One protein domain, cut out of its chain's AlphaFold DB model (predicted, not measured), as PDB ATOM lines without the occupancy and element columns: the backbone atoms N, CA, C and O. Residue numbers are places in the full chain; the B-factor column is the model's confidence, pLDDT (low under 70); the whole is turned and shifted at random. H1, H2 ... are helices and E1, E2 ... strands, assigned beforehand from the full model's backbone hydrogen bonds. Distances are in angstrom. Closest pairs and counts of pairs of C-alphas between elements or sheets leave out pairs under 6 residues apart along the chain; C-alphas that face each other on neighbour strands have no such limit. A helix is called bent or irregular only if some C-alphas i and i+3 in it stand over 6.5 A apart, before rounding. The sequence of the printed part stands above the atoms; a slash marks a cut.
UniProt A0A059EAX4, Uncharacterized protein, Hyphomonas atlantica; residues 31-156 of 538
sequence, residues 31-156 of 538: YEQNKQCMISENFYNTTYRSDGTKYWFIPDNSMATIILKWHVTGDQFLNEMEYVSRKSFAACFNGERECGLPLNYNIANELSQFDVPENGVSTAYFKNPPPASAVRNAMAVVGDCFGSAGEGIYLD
ATOM      1  N   TYR A  31      48.327 -47.762  44.941       37.62
ATOM      2  CA  TYR A  31      48.599 -49.047  45.593       37.62
ATOM      3  C   TYR A  31      48.626 -50.271  44.653       37.62
ATOM      4  O   TYR A  31      49.108 -51.325  45.058       37.62
ATOM      5  N   GLU A  32      48.115 -50.157  43.421       48.62
ATOM      6  CA  GLU A  32      48.225 -51.209  42.394       48.62
ATOM      7  C   GLU A  32      49.541 -51.122  41.594       48.62
ATOM      8  O   GLU A  32      49.791 -51.971  40.738       48.62
ATOM      9  N   GLN A  33      50.413 -50.142  41.874       54.31
ATOM     10  CA  GLN A  33      51.763 -50.116  41.314       54.31
ATOM     11  C   GLN A  33      52.608 -51.211  41.950       54.31
ATOM     12  O   GLN A  33      53.036 -51.124  43.102       54.31
ATOM     13  N   ASN A  34      52.864 -52.262  41.182       57.09
ATOM     14  CA  ASN A  34      53.849 -53.245  41.571       57.09
ATOM     15  C   ASN A  34      55.274 -52.671  41.370       57.09
ATOM     16  O   ASN A  34      55.475 -51.674  40.673       57.09
ATOM     17  N   LYS A  35      56.298 -53.314  41.951       58.97
ATOM     18  CA  LYS A  35      57.711 -52.901  41.781       58.97
ATOM     19  C   LYS A  35      58.219 -52.969  40.329       58.97
ATOM     20  O   LYS A  35      59.343 -52.561  40.061       58.97
ATOM     21  N   GLN A  36      57.417 -53.507  39.418       73.50
ATOM     22  CA  GLN A  36      57.751 -53.789  38.027       73.50
ATOM     23  C   GLN A  36      57.025 -52.836  37.055       73.50
ATOM     24  O   GLN A  36      57.124 -53.005  35.839       73.50
ATOM     25  N   CYS A  37      56.284 -51.846  37.565       78.06
ATOM     26  CA  CYS A  37      55.686 -50.781  36.772       78.06
ATOM     27  C   CYS A  37      56.724 -49.677  36.556       78.06
ATOM     28  O   CYS A  37      57.264 -49.112  37.506       78.06
ATOM     29  N   MET A  38      56.993 -49.340  35.295       79.38
ATOM     30  CA  MET A  38      57.972 -48.302  34.962       79.38
ATOM     31  C   MET A  38      57.492 -46.893  35.297       79.38
ATOM     32  O   MET A  38      58.300 -45.977  35.359       79.38
ATOM     33  N   ILE A  39      56.188 -46.686  35.472       76.38
ATOM     34  CA  ILE A  39      55.595 -45.361  35.647       76.38
ATOM     35  C   ILE A  39      55.346 -45.118  37.135       76.38
ATOM     36  O   ILE A  39      54.486 -45.757  37.734       76.38
ATOM     37  N   SER A  40      56.062 -44.155  37.721       68.31
ATOM     38  CA  SER A  40      55.877 -43.746  39.124       68.31
ATOM     39  C   SER A  40      54.487 -43.149  39.377       68.31
ATOM     40  O   SER A  40      53.910 -42.507  38.505       68.31
ATOM     41  N   GLU A  41      53.957 -43.295  40.594       62.09
ATOM     42  CA  GLU A  41      52.695 -42.688  41.062       62.09
ATOM     43  C   GLU A  41      52.560 -41.190  40.764       62.09
ATOM     44  O   GLU A  41      51.474 -40.722  40.432       62.09
ATOM     45  N   ASN A  42      53.665 -40.443  40.754       60.38
ATOM     46  CA  ASN A  42      53.645 -39.000  40.505       60.38
ATOM     47  C   ASN A  42      53.309 -38.623  39.052       60.38
ATOM     48  O   ASN A  42      52.892 -37.495  38.779       60.38
ATOM     49  N   PHE A  43      53.416 -39.571  38.118       61.78
ATOM     50  CA  PHE A  43      52.922 -39.423  36.746       61.78
ATOM     51  C   PHE A  43      51.403 -39.498  36.638       61.78
ATOM     52  O   PHE A  43      50.829 -39.129  35.615       61.78
ATOM     53  N   TYR A  44      50.757 -39.965  37.696       61.62
ATOM     54  CA  TYR A  44      49.318 -40.025  37.813       61.62
ATOM     55  C   TYR A  44      48.798 -38.793  38.586       61.62
ATOM     56  O   TYR A  44      47.647 -38.727  38.986       61.62
ATOM     57  N   ASN A  45      49.587 -37.733  38.777       58.53
ATOM     58  CA  ASN A  45      49.031 -36.500  39.332       58.53
ATOM     59  C   ASN A  45      48.112 -35.811  38.307       58.53
ATOM     60  O   ASN A  45      48.542 -35.396  37.228       58.53
ATOM     61  N   THR A  46      46.824 -35.681  38.647       58.25
ATOM     62  CA  THR A  46      45.859 -34.937  37.826       58.25
ATOM     63  C   THR A  46      46.265 -33.470  37.755       58.25
ATOM     64  O   THR A  46      46.483 -32.829  38.784       58.25
ATOM     65  N   THR A  47      46.309 -32.925  36.550       60.91
ATOM     66  CA  THR A  47      46.527 -31.498  36.297       60.91
ATOM     67  C   THR A  47      45.219 -30.851  35.834       60.91
ATOM     68  O   THR A  47      44.225 -31.537  35.588       60.91
ATOM     69  N   TYR A  48      45.201 -29.522  35.749       62.75
ATOM     70  CA  TYR A  48      44.026 -28.742  35.374       62.75
ATOM     71  C   TYR A  48      44.248 -28.064  34.024       62.75
ATOM     72  O   TYR A  48      45.276 -27.424  33.796       62.75
ATOM     73  N   ARG A  49      43.269 -28.177  33.123       61.09
ATOM     74  CA  ARG A  49      43.202 -27.333  31.924       61.09
ATOM     75  C   ARG A  49      42.841 -25.898  32.326       61.09
ATOM     76  O   ARG A  49      42.369 -25.641  33.433       61.09
ATOM     77  N   SER A  50      43.021 -24.949  31.407       57.94
ATOM     78  CA  SER A  50      42.661 -23.536  31.617       57.94
ATOM     79  C   SER A  50      41.176 -23.311  31.932       57.94
ATOM     80  O   SER A  50      40.817 -22.265  32.462       57.94
ATOM     81  N   ASP A  51      40.318 -24.277  31.600       66.56
ATOM     82  CA  ASP A  51      38.880 -24.280  31.888       66.56
ATOM     83  C   ASP A  51      38.527 -24.921  33.250       66.56
ATOM     84  O   ASP A  51      37.352 -25.036  33.592       66.56
ATOM     85  N   GLY A  52      39.528 -25.335  34.036       58.22
ATOM     86  CA  GLY A  52      39.348 -25.970  35.343       58.22
ATOM     87  C   GLY A  52      39.053 -27.472  35.291       58.22
ATOM     88  O   GLY A  52      38.907 -28.089  36.347       58.22
ATOM     89  N   THR A  53      38.989 -28.087  34.104       64.12
ATOM     90  CA  THR A  53      38.796 -29.539  33.982       64.12
ATOM     91  C   THR A  53      40.051 -30.298  34.410       64.12
ATOM     92  O   THR A  53      41.173 -29.959  34.022       64.12
ATOM     93  N   LYS A  54      39.861 -31.330  35.241       61.25
ATOM     94  CA  LYS A  54      40.929 -32.252  35.644       61.25
ATOM     95  C   LYS A  54      41.226 -33.222  34.508       61.25
ATOM     96  O   LYS A  54      40.295 -33.739  33.898       61.25
ATOM     97  N   TYR A  55      42.500 -33.500  34.265       61.84
ATOM     98  CA  TYR A  55      42.918 -34.557  33.347       61.84
ATOM     99  C   TYR A  55      44.203 -35.231  33.829       61.84
ATOM    100  O   TYR A  55      45.023 -34.609  34.515       61.84
ATOM    101  N   TRP A  56      44.397 -36.497  33.455       63.75
ATOM    102  CA  TRP A  56      45.633 -37.223  33.748       63.75
ATOM    103  C   TRP A  56      46.706 -36.884  32.708       63.75
ATOM    104  O   TRP A  56      46.467 -36.962  31.490       63.75
ATOM    105  N   PHE A  57      47.897 -36.514  33.187       64.44
ATOM    106  CA  PHE A  57      49.043 -36.168  32.349       64.44
ATOM    107  C   PHE A  57      50.170 -37.188  32.503       64.44
ATOM    108  O   PHE A  57      51.032 -37.063  33.368       64.44
ATOM    109  N   ILE A  58      50.187 -38.157  31.587       66.94
ATOM    110  CA  ILE A  58      51.353 -39.003  31.339       66.94
ATOM    111  C   ILE A  58      52.193 -38.268  30.268       66.94
ATOM    112  O   ILE A  58      51.676 -38.006  29.183       66.94
ATOM    113  N   PRO A  59      53.452 -37.872  30.544       58.03
ATOM    114  CA  PRO A  59      54.288 -37.009  29.703       58.03
ATOM    115  C   PRO A  59      54.823 -37.707  28.446       58.03
ATOM    116  O   PRO A  59      55.547 -37.088  27.667       58.03
ATOM    117  N   ASP A  60      54.457 -38.970  28.243       67.69
ATOM    118  CA  ASP A  60      54.716 -39.739  27.037       67.69
ATOM    119  C   ASP A  60      53.391 -40.110  26.353       67.69
ATOM    120  O   ASP A  60      52.433 -40.529  27.003       67.69
ATOM    121  N   ASN A  61      53.360 -39.970  25.028       71.38
ATOM    122  CA  ASN A  61      52.230 -40.324  24.160       71.38
ATOM    123  C   ASN A  61      52.532 -41.597  23.343       71.38
ATOM    124  O   ASN A  61      52.039 -41.743  22.219       71.38
ATOM    125  N   SER A  62      53.384 -42.493  23.854       82.62
ATOM    126  CA  SER A  62      53.558 -43.821  23.265       82.62
ATOM    127  C   SER A  62      52.231 -44.572  23.219       82.62
ATOM    128  O   SER A  62      51.283 -44.279  23.951       82.62
ATOM    129  N   MET A  63      52.127 -45.558  22.330       88.25
ATOM    130  CA  MET A  63      50.874 -46.315  22.235       88.25
ATOM    131  C   MET A  63      50.613 -47.086  23.530       88.25
ATOM    132  O   MET A  63      49.464 -47.192  23.956       88.25
ATOM    133  N   ALA A  64      51.675 -47.554  24.189       89.19
ATOM    134  CA  ALA A  64      51.585 -48.227  25.472       89.19
ATOM    135  C   ALA A  64      51.035 -47.320  26.584       89.19
ATOM    136  O   ALA A  64      50.111 -47.726  27.292       89.19
ATOM    137  N   THR A  65      51.518 -46.075  26.708       85.75
ATOM    138  CA  THR A  65      50.972 -45.131  27.700       85.75
ATOM    139  C   THR A  65      49.556 -44.681  27.357       85.75
ATOM    140  O   THR A  65      48.761 -44.450  28.265       85.75
ATOM    141  N   ILE A  66      49.191 -44.614  26.072       88.75
ATOM    142  CA  ILE A  66      47.808 -44.353  25.645       88.75
ATOM    143  C   ILE A  66      46.879 -45.508  26.050       88.75
ATOM    144  O   ILE A  66      45.796 -45.257  26.579       88.75
ATOM    145  N   ILE A  67      47.288 -46.765  25.853       91.06
ATOM    146  CA  ILE A  67      46.519 -47.946  26.284       91.06
ATOM    147  C   ILE A  67      46.391 -47.980  27.812       91.06
ATOM    148  O   ILE A  67      45.311 -48.261  28.333       91.06
ATOM    149  N   LEU A  68      47.456 -47.635  28.539       87.06
ATOM    150  CA  LEU A  68      47.411 -47.499  29.994       87.06
ATOM    151  C   LEU A  68      46.472 -46.372  30.434       87.06
ATOM    152  O   LEU A  68      45.664 -46.562  31.338       87.06
ATOM    153  N   LYS A  69      46.498 -45.219  29.760       84.88
ATOM    154  CA  LYS A  69      45.552 -44.131  30.028       84.88
ATOM    155  C   LYS A  69      44.116 -44.584  29.792       84.88
ATOM    156  O   LYS A  69      43.263 -44.277  30.617       84.88
ATOM    157  N   TRP A  70      43.836 -45.335  28.727       88.12
ATOM    158  CA  TRP A  70      42.514 -45.930  28.509       88.12
ATOM    159  C   TRP A  70      42.119 -46.865  29.655       88.12
ATOM    160  O   TRP A  70      41.005 -46.767  30.163       88.12
ATOM    161  N   HIS A  71      43.039 -47.711  30.118       87.00
ATOM    162  CA  HIS A  71      42.797 -48.584  31.264       87.00
ATOM    163  C   HIS A  71      42.427 -47.803  32.538       87.00
ATOM    164  O   HIS A  71      41.446 -48.141  33.194       87.00
ATOM    165  N   VAL A  72      43.184 -46.750  32.856       79.88
ATOM    166  CA  VAL A  72      43.016 -45.952  34.082       79.88
ATOM    167  C   VAL A  72      41.780 -45.050  34.024       79.88
ATOM    168  O   VAL A  72      41.046 -44.936  34.999       79.88
ATOM    169  N   THR A  73      41.533 -44.401  32.883       77.19
ATOM    170  CA  THR A  73      40.471 -43.382  32.741       77.19
ATOM    171  C   THR A  73      39.126 -43.952  32.297       77.19
ATOM    172  O   THR A  73      38.105 -43.273  32.412       77.19
ATOM    173  N   GLY A  74      39.100 -45.194  31.799       82.25
ATOM    174  CA  GLY A  74      37.880 -45.880  31.391       82.25
ATOM    175  C   GLY A  74      37.077 -45.084  30.361       82.25
ATOM    176  O   GLY A  74      37.576 -44.740  29.289       82.25
ATOM    177  N   ASP A  75      35.822 -44.776  30.693       78.88
ATOM    178  CA  ASP A  75      34.892 -44.086  29.795       78.88
ATOM    179  C   ASP A  75      35.252 -42.614  29.513       78.88
ATOM    180  O   ASP A  75      34.792 -42.058  28.512       78.88
ATOM    181  N   GLN A  76      36.118 -42.002  30.328       78.56
ATOM    182  CA  GLN A  76      36.616 -40.638  30.123       78.56
ATOM    183  C   GLN A  76      37.786 -40.562  29.142       78.56
ATOM    184  O   GLN A  76      38.175 -39.463  28.739       78.56
ATOM    185  N   PHE A  77      38.329 -41.702  28.710       85.25
ATOM    186  CA  PHE A  77      39.535 -41.767  27.890       85.25
ATOM    187  C   PHE A  77      39.514 -40.818  26.685       85.25
ATOM    188  O   PHE A  77      40.446 -40.035  26.491       85.25
ATOM    189  N   LEU A  78      38.436 -40.832  25.894       85.31
ATOM    190  CA  LEU A  78      38.333 -39.993  24.695       85.31
ATOM    191  C   LEU A  78      38.206 -38.492  25.005       85.31
ATOM    192  O   LEU A  78      38.667 -37.682  24.201       85.31
ATOM    193  N   ASN A  79      37.636 -38.121  26.156       79.19
ATOM    194  CA  ASN A  79      37.485 -36.725  26.591       79.19
ATOM    195  C   ASN A  79      38.824 -36.127  27.060       79.19
ATOM    196  O   ASN A  79      39.092 -34.924  26.941       79.19
ATOM    197  N   GLU A  80      39.690 -36.982  27.596       76.75
ATOM    198  CA  GLU A  80      40.994 -36.597  28.124       76.75
ATOM    199  C   GLU A  80      42.132 -36.661  27.098       76.75
ATOM    200  O   GLU A  80      43.257 -36.242  27.391       76.75
ATOM    201  N   MET A  81      41.862 -37.201  25.911       79.62
ATOM    202  CA  MET A  81      42.822 -37.373  24.827       79.62
ATOM    203  C   MET A  81      42.904 -36.128  23.940       79.62
ATOM    204  O   MET A  81      41.902 -35.647  23.413       79.62
ATOM    205  N   GLU A  82      44.120 -35.637  23.702       79.19
ATOM    206  CA  GLU A  82      44.348 -34.586  22.710       79.19
ATOM    207  C   GLU A  82      44.162 -35.117  21.283       79.19
ATOM    208  O   GLU A  82      44.476 -36.274  20.984       79.19
ATOM    209  N   TYR A  83      43.711 -34.245  20.371       83.19
ATOM    210  CA  TYR A  83      43.494 -34.589  18.959       83.19
ATOM    211  C   TYR A  83      44.721 -35.253  18.320       83.19
ATOM    212  O   TYR A  83      44.585 -36.246  17.608       83.19
ATOM    213  N   VAL A  84      45.923 -34.735  18.587       84.25
ATOM    214  CA  VAL A  84      47.165 -35.243  17.984       84.25
ATOM    215  C   VAL A  84      47.453 -36.677  18.431       84.25
ATOM    216  O   VAL A  84      47.704 -37.538  17.585       84.25
ATOM    217  N   SER A  85      47.352 -36.963  19.732       85.44
ATOM    218  CA  SER A  85      47.536 -38.314  20.276       85.44
ATOM    219  C   SER A  85      46.457 -39.271  19.769       85.44
ATOM    220  O   SER A  85      46.761 -40.390  19.362       85.44
ATOM    221  N   ARG A  86      45.202 -38.808  19.692       89.00
ATOM    222  CA  ARG A  86      44.074 -39.583  19.157       89.00
ATOM    223  C   ARG A  86      44.276 -39.970  17.697       89.00
ATOM    224  O   ARG A  86      44.137 -41.138  17.343       89.00
ATOM    225  N   LYS A  87      44.675 -39.004  16.871       88.75
ATOM    226  CA  LYS A  87      44.991 -39.228  15.462       88.75
ATOM    227  C   LYS A  87      46.152 -40.204  15.301       88.75
ATOM    228  O   LYS A  87      46.091 -41.069  14.438       88.75
ATOM    229  N   SER A  88      47.189 -40.100  16.133       89.00
ATOM    230  CA  SER A  88      48.293 -41.064  16.107       89.00
ATOM    231  C   SER A  88      47.838 -42.474  16.495       89.00
ATOM    232  O   SER A  88      48.319 -43.445  15.919       89.00
ATOM    233  N   PHE A  89      46.914 -42.597  17.451       92.06
ATOM    234  CA  PHE A  89      46.394 -43.884  17.914       92.06
ATOM    235  C   PHE A  89      45.499 -44.582  16.878       92.06
ATOM    236  O   PHE A  89      45.376 -45.806  16.886       92.06
ATOM    237  N   ALA A  90      44.932 -43.841  15.919       93.12
ATOM    238  CA  ALA A  90      44.187 -44.415  14.795       93.12
ATOM    239  C   ALA A  90      45.014 -45.428  13.975       93.12
ATOM    240  O   ALA A  90      44.446 -46.393  13.456       93.12
ATOM    241  N   ALA A  91      46.342 -45.255  13.920       93.00
ATOM    242  CA  ALA A  91      47.268 -46.166  13.242       93.00
ATOM    243  C   ALA A  91      47.237 -47.601  13.813       93.00
ATOM    244  O   ALA A  91      47.546 -48.569  13.122       93.00
ATOM    245  N   CYS A  92      46.822 -47.762  15.073       94.25
ATOM    246  CA  CYS A  92      46.640 -49.076  15.682       94.25
ATOM    247  C   CYS A  92      45.424 -49.834  15.123       94.25
ATOM    248  O   CYS A  92      45.403 -51.060  15.117       94.25
ATOM    249  N   PHE A  93      44.395 -49.115  14.658       95.62
ATOM    250  CA  PHE A  93      43.142 -49.703  14.171       95.62
ATOM    251  C   PHE A  93      43.109 -49.887  12.652       95.62
ATOM    252  O   PHE A  93      42.325 -50.696  12.157       95.62
ATOM    253  N   ASN A  94      43.928 -49.152  11.895       92.62
ATOM    254  CA  ASN A  94      44.048 -49.326  10.443       92.62
ATOM    255  C   ASN A  94      45.138 -50.346  10.040       92.62
ATOM    256  O   ASN A  94      45.212 -50.709   8.865       92.62
ATOM    257  N   GLY A  95      45.939 -50.824  11.002       88.50
ATOM    258  CA  GLY A  95      46.998 -51.815  10.800       88.50
ATOM    259  C   GLY A  95      48.357 -51.239  10.407       88.50
ATOM    260  O   GLY A  95      49.284 -52.007  10.163       88.50
ATOM    261  N   GLU A  96      48.510 -49.914  10.360       90.12
ATOM    262  CA  GLU A  96      49.807 -49.262  10.128       90.12
ATOM    263  C   GLU A  96      50.764 -49.443  11.314       90.12
ATOM    264  O   GLU A  96      51.979 -49.309  11.159       90.12
ATOM    265  N   ARG A  97      50.224 -49.750  12.499       88.12
ATOM    266  CA  ARG A  97      50.990 -49.993  13.715       88.12
ATOM    267  C   ARG A  97      50.431 -51.168  14.512       88.12
ATOM    268  O   ARG A  97      49.230 -51.254  14.748       88.12
ATOM    269  N   GLU A  98      51.311 -52.050  14.971       88.56
ATOM    270  CA  GLU A  98      50.936 -53.152  15.854       88.56
ATOM    271  C   GLU A  98      50.792 -52.658  17.298       88.56
ATOM    272  O   GLU A  98      51.759 -52.196  17.901       88.56
ATOM    273  N   CYS A  99      49.573 -52.743  17.836       92.06
ATOM    274  CA  CYS A  99      49.240 -52.301  19.197       92.06
ATOM    275  C   CYS A  99      48.399 -53.339  19.966       92.06
ATOM    276  O   CYS A  99      47.722 -53.005  20.935       92.06
ATOM    277  N   GLY A 100      48.332 -54.585  19.475       91.00
ATOM    278  CA  GLY A 100      47.460 -55.624  20.038       91.00
ATOM    279  C   GLY A 100      45.956 -55.336  19.907       91.00
ATOM    280  O   GLY A 100      45.157 -55.901  20.654       91.00
ATOM    281  N   LEU A 101      45.556 -54.460  18.981       94.25
ATOM    282  CA  LEU A 101      44.166 -54.059  18.750       94.25
ATOM    283  C   LEU A 101      43.600 -54.689  17.466       94.25
ATOM    284  O   LEU A 101      44.338 -54.883  16.499       94.25
ATOM    285  N   PRO A 102      42.294 -55.010  17.430       92.25
ATOM    286  CA  PRO A 102      41.657 -55.523  16.224       92.25
ATOM    287  C   PRO A 102      41.556 -54.439  15.145       92.25
ATOM    288  O   PRO A 102      41.259 -53.279  15.437       92.25
ATOM    289  N   LEU A 103      41.726 -54.837  13.879       94.75
ATOM    290  CA  LEU A 103      41.542 -53.936  12.741       94.75
ATOM    291  C   LEU A 103      40.098 -53.424  12.686       94.75
ATOM    292  O   LEU A 103      39.145 -54.203  12.628       94.75
ATOM    293  N   ASN A 104      39.940 -52.103  12.675       95.81
ATOM    294  CA  ASN A 104      38.652 -51.438  12.558       95.81
ATOM    295  C   ASN A 104      38.812 -50.046  11.928       95.81
ATOM    296  O   ASN A 104      39.019 -49.041  12.611       95.81
ATOM    297  N   TYR A 105      38.661 -49.977  10.604       95.81
ATOM    298  CA  TYR A 105      38.805 -48.731   9.845       95.81
ATOM    299  C   TYR A 105      37.787 -47.647  10.227       95.81
ATOM    300  O   TYR A 105      38.089 -46.466  10.084       95.81
ATOM    301  N   ASN A 106      36.612 -48.019  10.750       95.94
ATOM    302  CA  ASN A 106      35.625 -47.041  11.214       95.94
ATOM    303  C   ASN A 106      36.116 -46.338  12.483       95.94
ATOM    304  O   ASN A 106      36.067 -45.111  12.552       95.94
ATOM    305  N   ILE A 107      36.664 -47.095  13.442       94.88
ATOM    306  CA  ILE A 107      37.302 -46.520  14.633       94.88
ATOM    307  C   ILE A 107      38.501 -45.662  14.215       94.88
ATOM    308  O   ILE A 107      38.599 -44.517  14.646       94.88
ATOM    309  N   ALA A 108      39.371 -46.159  13.328       95.06
ATOM    310  CA  ALA A 108      40.521 -45.392  12.842       95.06
ATOM    311  C   ALA A 108      40.106 -44.049  12.208       95.06
ATOM    312  O   ALA A 108      40.707 -43.004  12.479       95.06
ATOM    313  N   ASN A 109      39.051 -44.062  11.390       95.38
ATOM    314  CA  ASN A 109      38.525 -42.864  10.752       95.38
ATOM    315  C   ASN A 109      37.943 -41.877  11.773       95.38
ATOM    316  O   ASN A 109      38.255 -40.693  11.706       95.38
ATOM    317  N   GLU A 110      37.137 -42.341  12.734       94.31
ATOM    318  CA  GLU A 110      36.575 -41.475  13.782       94.31
ATOM    319  C   GLU A 110      37.662 -40.864  14.678       94.31
ATOM    320  O   GLU A 110      37.625 -39.670  14.960       94.31
ATOM    321  N   LEU A 111      38.685 -41.636  15.059       92.44
ATOM    322  CA  LEU A 111      39.810 -41.126  15.852       92.44
ATOM    323  C   LEU A 111      40.633 -40.064  15.101       92.44
ATOM    324  O   LEU A 111      41.219 -39.178  15.730       92.44
ATOM    325  N   SER A 112      40.645 -40.118  13.766       90.19
ATOM    326  CA  SER A 112      41.358 -39.168  12.902       90.19
ATOM    327  C   SER A 112      40.612 -37.845  12.669       90.19
ATOM    328  O   SER A 112      41.216 -36.881  12.180       90.19
ATOM    329  N   GLN A 113      39.320 -37.777  13.012       87.81
ATOM    330  CA  GLN A 113      38.499 -36.564  12.906       87.81
ATOM    331  C   GLN A 113      38.844 -35.565  14.011       87.81
ATOM    332  O   GLN A 113      39.366 -35.952  15.055       87.81
ATOM    333  N   PHE A 114      38.575 -34.274  13.782       83.12
ATOM    334  CA  PHE A 114      38.834 -33.214  14.768       83.12
ATOM    335  C   PHE A 114      37.951 -33.356  16.015       83.12
ATOM    336  O   PHE A 114      38.461 -33.280  17.132       83.12
ATOM    337  N   ASP A 115      36.680 -33.703  15.817       84.00
ATOM    338  CA  ASP A 115      35.732 -34.051  16.875       84.00
ATOM    339  C   ASP A 115      35.297 -35.509  16.716       84.00
ATOM    340  O   ASP A 115      35.032 -35.965  15.601       84.00
ATOM    341  N   VAL A 116      35.238 -36.251  17.825       83.62
ATOM    342  CA  VAL A 116      34.746 -37.636  17.816       83.62
ATOM    343  C   VAL A 116      33.221 -37.608  17.903       83.62
ATOM    344  O   VAL A 116      32.686 -36.887  18.746       83.62
ATOM    345  N   PRO A 117      32.492 -38.391  17.088       83.75
ATOM    346  CA  PRO A 117      31.040 -38.447  17.192       83.75
ATOM    347  C   PRO A 117      30.586 -38.949  18.574       83.75
ATOM    348  O   PRO A 117      30.994 -40.025  19.013       83.75
ATOM    349  N   GLU A 118      29.670 -38.229  19.233       80.94
ATOM    350  CA  GLU A 118      29.149 -38.597  20.566       80.94
ATOM    351  C   GLU A 118      28.558 -40.018  20.619       80.94
ATOM    352  O   GLU A 118      28.642 -40.699  21.636       80.94
ATOM    353  N   ASN A 119      28.001 -40.497  19.504       86.06
ATOM    354  CA  ASN A 119      27.431 -41.841  19.364       86.06
ATOM    355  C   ASN A 119      28.158 -42.677  18.293       86.06
ATOM    356  O   ASN A 119      27.546 -43.514  17.631       86.06
ATOM    357  N   GLY A 120      29.450 -42.407  18.087       87.62
ATOM    358  CA  GLY A 120      30.303 -43.106  17.124       87.62
ATOM    359  C   GLY A 120      30.707 -44.517  17.554       87.62
ATOM    360  O   GLY A 120      30.564 -44.916  18.715       87.62
ATOM    361  N   VAL A 121      31.257 -45.276  16.606       91.44
ATOM    362  CA  VAL A 121      31.770 -46.637  16.836       91.44
ATOM    363  C   VAL A 121      32.945 -46.620  17.820       91.44
ATOM    364  O   VAL A 121      33.046 -47.499  18.673       91.44
ATOM    365  N   SER A 122      33.806 -45.605  17.746       89.62
ATOM    366  CA  SER A 122      34.907 -45.374  18.686       89.62
ATOM    367  C   SER A 122      34.384 -45.078  20.094       89.62
ATOM    368  O   SER A 122      34.788 -45.747  21.043       89.62
ATOM    369  N   THR A 123      33.414 -44.173  20.240       86.94
ATOM    370  CA  THR A 123      32.806 -43.839  21.539       86.94
ATOM    371  C   THR A 123      32.144 -45.045  22.201       86.94
ATOM    372  O   THR A 123      32.210 -45.199  23.418       86.94
ATOM    373  N   ALA A 124      31.539 -45.947  21.424       89.44
ATOM    374  CA  ALA A 124      31.030 -47.213  21.946       89.44
ATOM    375  C   ALA A 124      32.155 -48.191  22.338       89.44
ATOM    376  O   ALA A 124      32.044 -48.880  23.351       89.44
ATOM    377  N   TYR A 125      33.235 -48.249  21.555       91.31
ATOM    378  CA  TYR A 125      34.359 -49.157  21.778       91.31
ATOM    379  C   TYR A 125      35.117 -48.846  23.077       91.31
ATOM    380  O   TYR A 125      35.309 -49.741  23.900       91.31
ATOM    381  N   PHE A 126      35.471 -47.576  23.297       90.94
ATOM    382  CA  PHE A 126      36.294 -47.142  24.434       90.94
ATOM    383  C   PHE A 126      35.571 -47.146  25.791       90.94
ATOM    384  O   PHE A 126      36.217 -46.971  26.819       90.94
ATOM    385  N   LYS A 127      34.259 -47.425  25.824       87.19
ATOM    386  CA  LYS A 127      33.520 -47.698  27.074       87.19
ATOM    387  C   LYS A 127      33.906 -49.025  27.726       87.19
ATOM    388  O   LYS A 127      33.638 -49.222  28.907       87.19
ATOM    389  N   ASN A 128      34.481 -49.947  26.958       88.19
ATOM    390  CA  ASN A 128      34.991 -51.212  27.475       88.19
ATOM    391  C   ASN A 128      36.461 -51.053  27.880       88.19
ATOM    392  O   ASN A 128      37.137 -50.183  27.333       88.19
ATOM    393  N   PRO A 129      36.983 -51.882  28.798       86.19
ATOM    394  CA  PRO A 129      38.414 -51.908  29.083       86.19
ATOM    395  C   PRO A 129      39.225 -52.350  27.850       86.19
ATOM    396  O   PRO A 129      38.681 -53.026  26.965       86.19
ATOM    397  N   PRO A 130      40.532 -52.024  27.797       90.31
ATOM    398  CA  PRO A 130      41.404 -52.514  26.739       90.31
ATOM    399  C   PRO A 130      41.398 -54.044  26.662       90.31
ATOM    400  O   PRO A 130      41.411 -54.713  27.699       90.31
ATOM    401  N   PRO A 131      41.393 -54.628  25.447       91.25
ATOM    402  CA  PRO A 131      41.469 -56.073  25.297       91.25
ATOM    403  C   PRO A 131      42.817 -56.589  25.814       91.25
ATOM    404  O   PRO A 131      43.836 -55.907  25.697       91.25
ATOM    405  N   ALA A 132      42.843 -57.828  26.312       89.25
ATOM    406  CA  ALA A 132      44.047 -58.442  26.883       89.25
ATOM    407  C   ALA A 132      45.255 -58.436  25.924       89.25
ATOM    408  O   ALA A 132      46.393 -58.322  26.360       89.25
ATOM    409  N   SER A 133      45.023 -58.506  24.610       91.38
ATOM    410  CA  SER A 133      46.075 -58.393  23.592       91.38
ATOM    411  C   SER A 133      46.716 -57.003  23.535       91.38
ATOM    412  O   SER A 133      47.924 -56.902  23.336       91.38
ATOM    413  N   ALA A 134      45.936 -55.938  23.739       93.31
ATOM    414  CA  ALA A 134      46.448 -54.571  23.810       93.31
ATOM    415  C   ALA A 134      47.173 -54.327  25.138       93.31
ATOM    416  O   ALA A 134      48.235 -53.711  25.144       93.31
ATOM    417  N   VAL A 135      46.647 -54.872  26.242       90.38
ATOM    418  CA  VAL A 135      47.326 -54.854  27.549       90.38
ATOM    419  C   VAL A 135      48.685 -55.550  27.455       90.38
ATOM    420  O   VAL A 135      49.697 -54.932  27.763       90.38
ATOM    421  N   ARG A 136      48.740 -56.778  26.918       90.56
ATOM    422  CA  ARG A 136      49.992 -57.521  26.687       90.56
ATOM    423  C   ARG A 136      50.997 -56.719  25.857       90.56
ATOM    424  O   ARG A 136      52.173 -56.675  26.197       90.56
ATOM    425  N   ASN A 137      50.542 -56.081  24.779       92.19
ATOM    426  CA  ASN A 137      51.407 -55.259  23.934       92.19
ATOM    427  C   ASN A 137      51.952 -54.035  24.692       92.19
ATOM    428  O   ASN A 137      53.142 -53.753  24.617       92.19
ATOM    429  N   ALA A 138      51.110 -53.347  25.464       92.06
ATOM    430  CA  ALA A 138      51.526 -52.196  26.256       92.06
ATOM    431  C   ALA A 138      52.485 -52.576  27.399       92.06
ATOM    432  O   ALA A 138      53.430 -51.834  27.673       92.06
ATOM    433  N   MET A 139      52.294 -53.742  28.027       89.00
ATOM    434  CA  MET A 139      53.180 -54.257  29.079       89.00
ATOM    435  C   MET A 139      54.631 -54.427  28.606       89.00
ATOM    436  O   MET A 139      55.532 -54.247  29.416       89.00
ATOM    437  N   ALA A 140      54.880 -54.653  27.309       89.12
ATOM    438  CA  ALA A 140      56.233 -54.698  26.731       89.12
ATOM    439  C   ALA A 140      56.997 -53.356  26.806       89.12
ATOM    440  O   ALA A 140      58.190 -53.291  26.514       89.12
ATOM    441  N   VAL A 141      56.315 -52.267  27.174       89.62
ATOM    442  CA  VAL A 141      56.895 -50.924  27.310       89.62
ATOM    443  C   VAL A 141      56.772 -50.405  28.735       89.62
ATOM    444  O   VAL A 141      57.748 -49.881  29.256       89.62
ATOM    445  N   VAL A 142      55.593 -50.515  29.357       86.94
ATOM    446  CA  VAL A 142      55.340 -49.912  30.680       86.94
ATOM    447  C   VAL A 142      55.553 -50.883  31.846       86.94
ATOM    448  O   VAL A 142      55.532 -50.453  32.996       86.94
ATOM    449  N   GLY A 143      55.785 -52.170  31.578       86.44
ATOM    450  CA  GLY A 143      55.831 -53.206  32.609       86.44
ATOM    451  C   GLY A 143      54.440 -53.526  33.156       86.44
ATOM    452  O   GLY A 143      53.431 -53.370  32.464       86.44
ATOM    453  N   ASP A 144      54.363 -53.961  34.411       81.62
ATOM    454  CA  ASP A 144      53.112 -54.429  35.024       81.62
ATOM    455  C   ASP A 144      52.315 -53.291  35.696       81.62
ATOM    456  O   ASP A 144      51.965 -53.312  36.874       81.62
ATOM    457  N   CYS A 145      52.026 -52.247  34.915       81.56
ATOM    458  CA  CYS A 145      51.222 -51.100  35.355       81.56
ATOM    459  C   CYS A 145      49.698 -51.330  35.256       81.56
ATOM    460  O   CYS A 145      48.925 -50.420  35.548       81.56
ATOM    461  N   PHE A 146      49.250 -52.507  34.804       79.94
ATOM    462  CA  PHE A 146      47.837 -52.806  34.515       79.94
ATOM    463  C   PHE A 146      47.121 -53.578  35.636       79.94
ATOM    464  O   PHE A 146      45.937 -53.907  35.500       79.94
ATOM    465  N   GLY A 147      47.820 -53.887  36.735       75.44
ATOM    466  CA  GLY A 147      47.262 -54.583  37.893       75.44
ATOM    467  C   GLY A 147      46.531 -55.868  37.495       75.44
ATOM    468  O   GLY A 147      47.033 -56.681  36.722       75.44
ATOM    469  N   SER A 148      45.286 -56.033  37.952       73.69
ATOM    470  CA  SER A 148      44.489 -57.236  37.664       73.69
ATOM    471  C   SER A 148      44.218 -57.479  36.170       73.69
ATOM    472  O   SER A 148      43.854 -58.584  35.790       73.69
ATOM    473  N   ALA A 149      44.333 -56.462  35.305       76.50
ATOM    474  CA  ALA A 149      44.163 -56.647  33.861       76.50
ATOM    475  C   ALA A 149      45.401 -57.264  33.188       76.50
ATOM    476  O   ALA A 149      45.275 -57.811  32.092       76.50
ATOM    477  N   GLY A 150      46.565 -57.185  33.840       73.75
ATOM    478  CA  GLY A 150      47.796 -57.873  33.449       73.75
ATOM    479  C   GLY A 150      47.952 -59.261  34.078       73.75
ATOM    480  O   GLY A 150      48.906 -59.965  33.759       73.75
ATOM    481  N   GLU A 151      47.031 -59.683  34.954       75.75
ATOM    482  CA  GLU A 151      47.151 -60.943  35.690       75.75
ATOM    483  C   GLU A 151      47.293 -62.143  34.735       75.75
ATOM    484  O   GLU A 151      46.482 -62.355  33.830       75.75
ATOM    485  N   GLY A 152      48.351 -62.932  34.938       69.81
ATOM    486  CA  GLY A 152      48.692 -64.069  34.079       69.81
ATOM    487  C   GLY A 152      49.508 -63.718  32.829       69.81
ATOM    488  O   GLY A 152      49.750 -64.609  32.018       69.81
ATOM    489  N   ILE A 153      49.937 -62.462  32.665       75.31
ATOM    490  CA  ILE A 153      50.962 -62.050  31.697       75.31
ATOM    491  C   ILE A 153      52.253 -61.794  32.477       75.31
ATOM    492  O   ILE A 153      52.309 -60.903  33.322       75.31
ATOM    493  N   TYR A 154      53.294 -62.573  32.199       79.12
ATOM    494  CA  TYR A 154      54.593 -62.430  32.858       79.12
ATOM    495  C   TYR A 154      55.527 -61.513  32.052       79.12
ATOM    496  O   TYR A 154      55.383 -61.388  30.835       79.12
ATOM    497  N   LEU A 155      56.480 -60.850  32.722       80.38
ATOM    498  CA  LEU A 155      57.399 -59.900  32.074       80.38
ATOM    499  C   LEU A 155      58.208 -60.547  30.941       80.38
ATOM    500  O   LEU A 155      58.396 -59.937  29.890       80.38
ATOM    501  N   ASP A 156      58.638 -61.795  31.120       82.38
ATOM    502  CA  ASP A 156      59.405 -62.539  30.124       82.38
ATOM    503  C   ASP A 156      58.584 -62.871  28.870       82.38
ATOM    504  O   ASP A 156      59.123 -62.839  27.763       82.38
TER     505      ASP A 156
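This is residues 31 to 156 of the 538 residues of an uncharacterized protein of Hyphomonas atlantica (UniProt A0A059EAX4). A kinked helix, H2, runs through the middle of a rounded body, with H7 packed across its first part and the short helices H3, H4 and H6 gathered round H5 on another side. A small hairpin, E1 and E2, lies far from the middle, with short H1 before it. The 126 printed residues hold, in order, H1, E1, E2, then H2 to H7; the two-stranded sheet is antiparallel and the class mostly helix. The whole is compact, with a radius of gyration of the C-alphas of 14.3 A, spanning 39 by 36 by 21 A.

H1 is residues 41 to 44, beginning at C-alpha 41 (52.695, -42.688, 41.062). E1 is residues 46 to 48 and E2 54 to 56. H2, residues 63 to 80, is 15.1 A long and irregular: C-alphas 72 and 75 are 9.4 A apart, and it has a kink of 126 degrees near residue 73. H3 is residues 83 to 89, H4 91 to 94, H5 105 to 112 at 10.4 A, and H6 121 to 125. H7, residues 132 to 142, is 14.7 A long and ends at C-alpha 142 (55.340, -49.912, 30.680).

In the hairpin, N 47 and O 55 are 2.9 A apart, within hydrogen-bond range. The closest C-alphas of E2 and H2, Tyr 55 and Glu 80, are 5.9 A apart. H2 touches H7 with residues 63 to 68 alone, Ala 64 to Ala 138 at 4.0 A between closest C-alphas, at a steep tilt of 62 degrees. H5 touches H3 (Lys 87 and Ser 112, 4.4 A), H4 (Phe 93 and Ala 108, 5.2 A) and H6 (Ile 107 and Ser 122, 4.8 A), by closest C-alphas. Every O i to N i+4 pair is within range in H3, H5 and H6, against 9 of 14 in H2 and 5 of 7 in H7; H1 and H4 are too short for one.

The C-alphas farthest apart, of Asp 51 and Asp 156, are 43.5 A apart. The printed part has no cut and no long link. Low confidence, pLDDT under 70, falls on residues 31 to 35, 40 to 60 and 152.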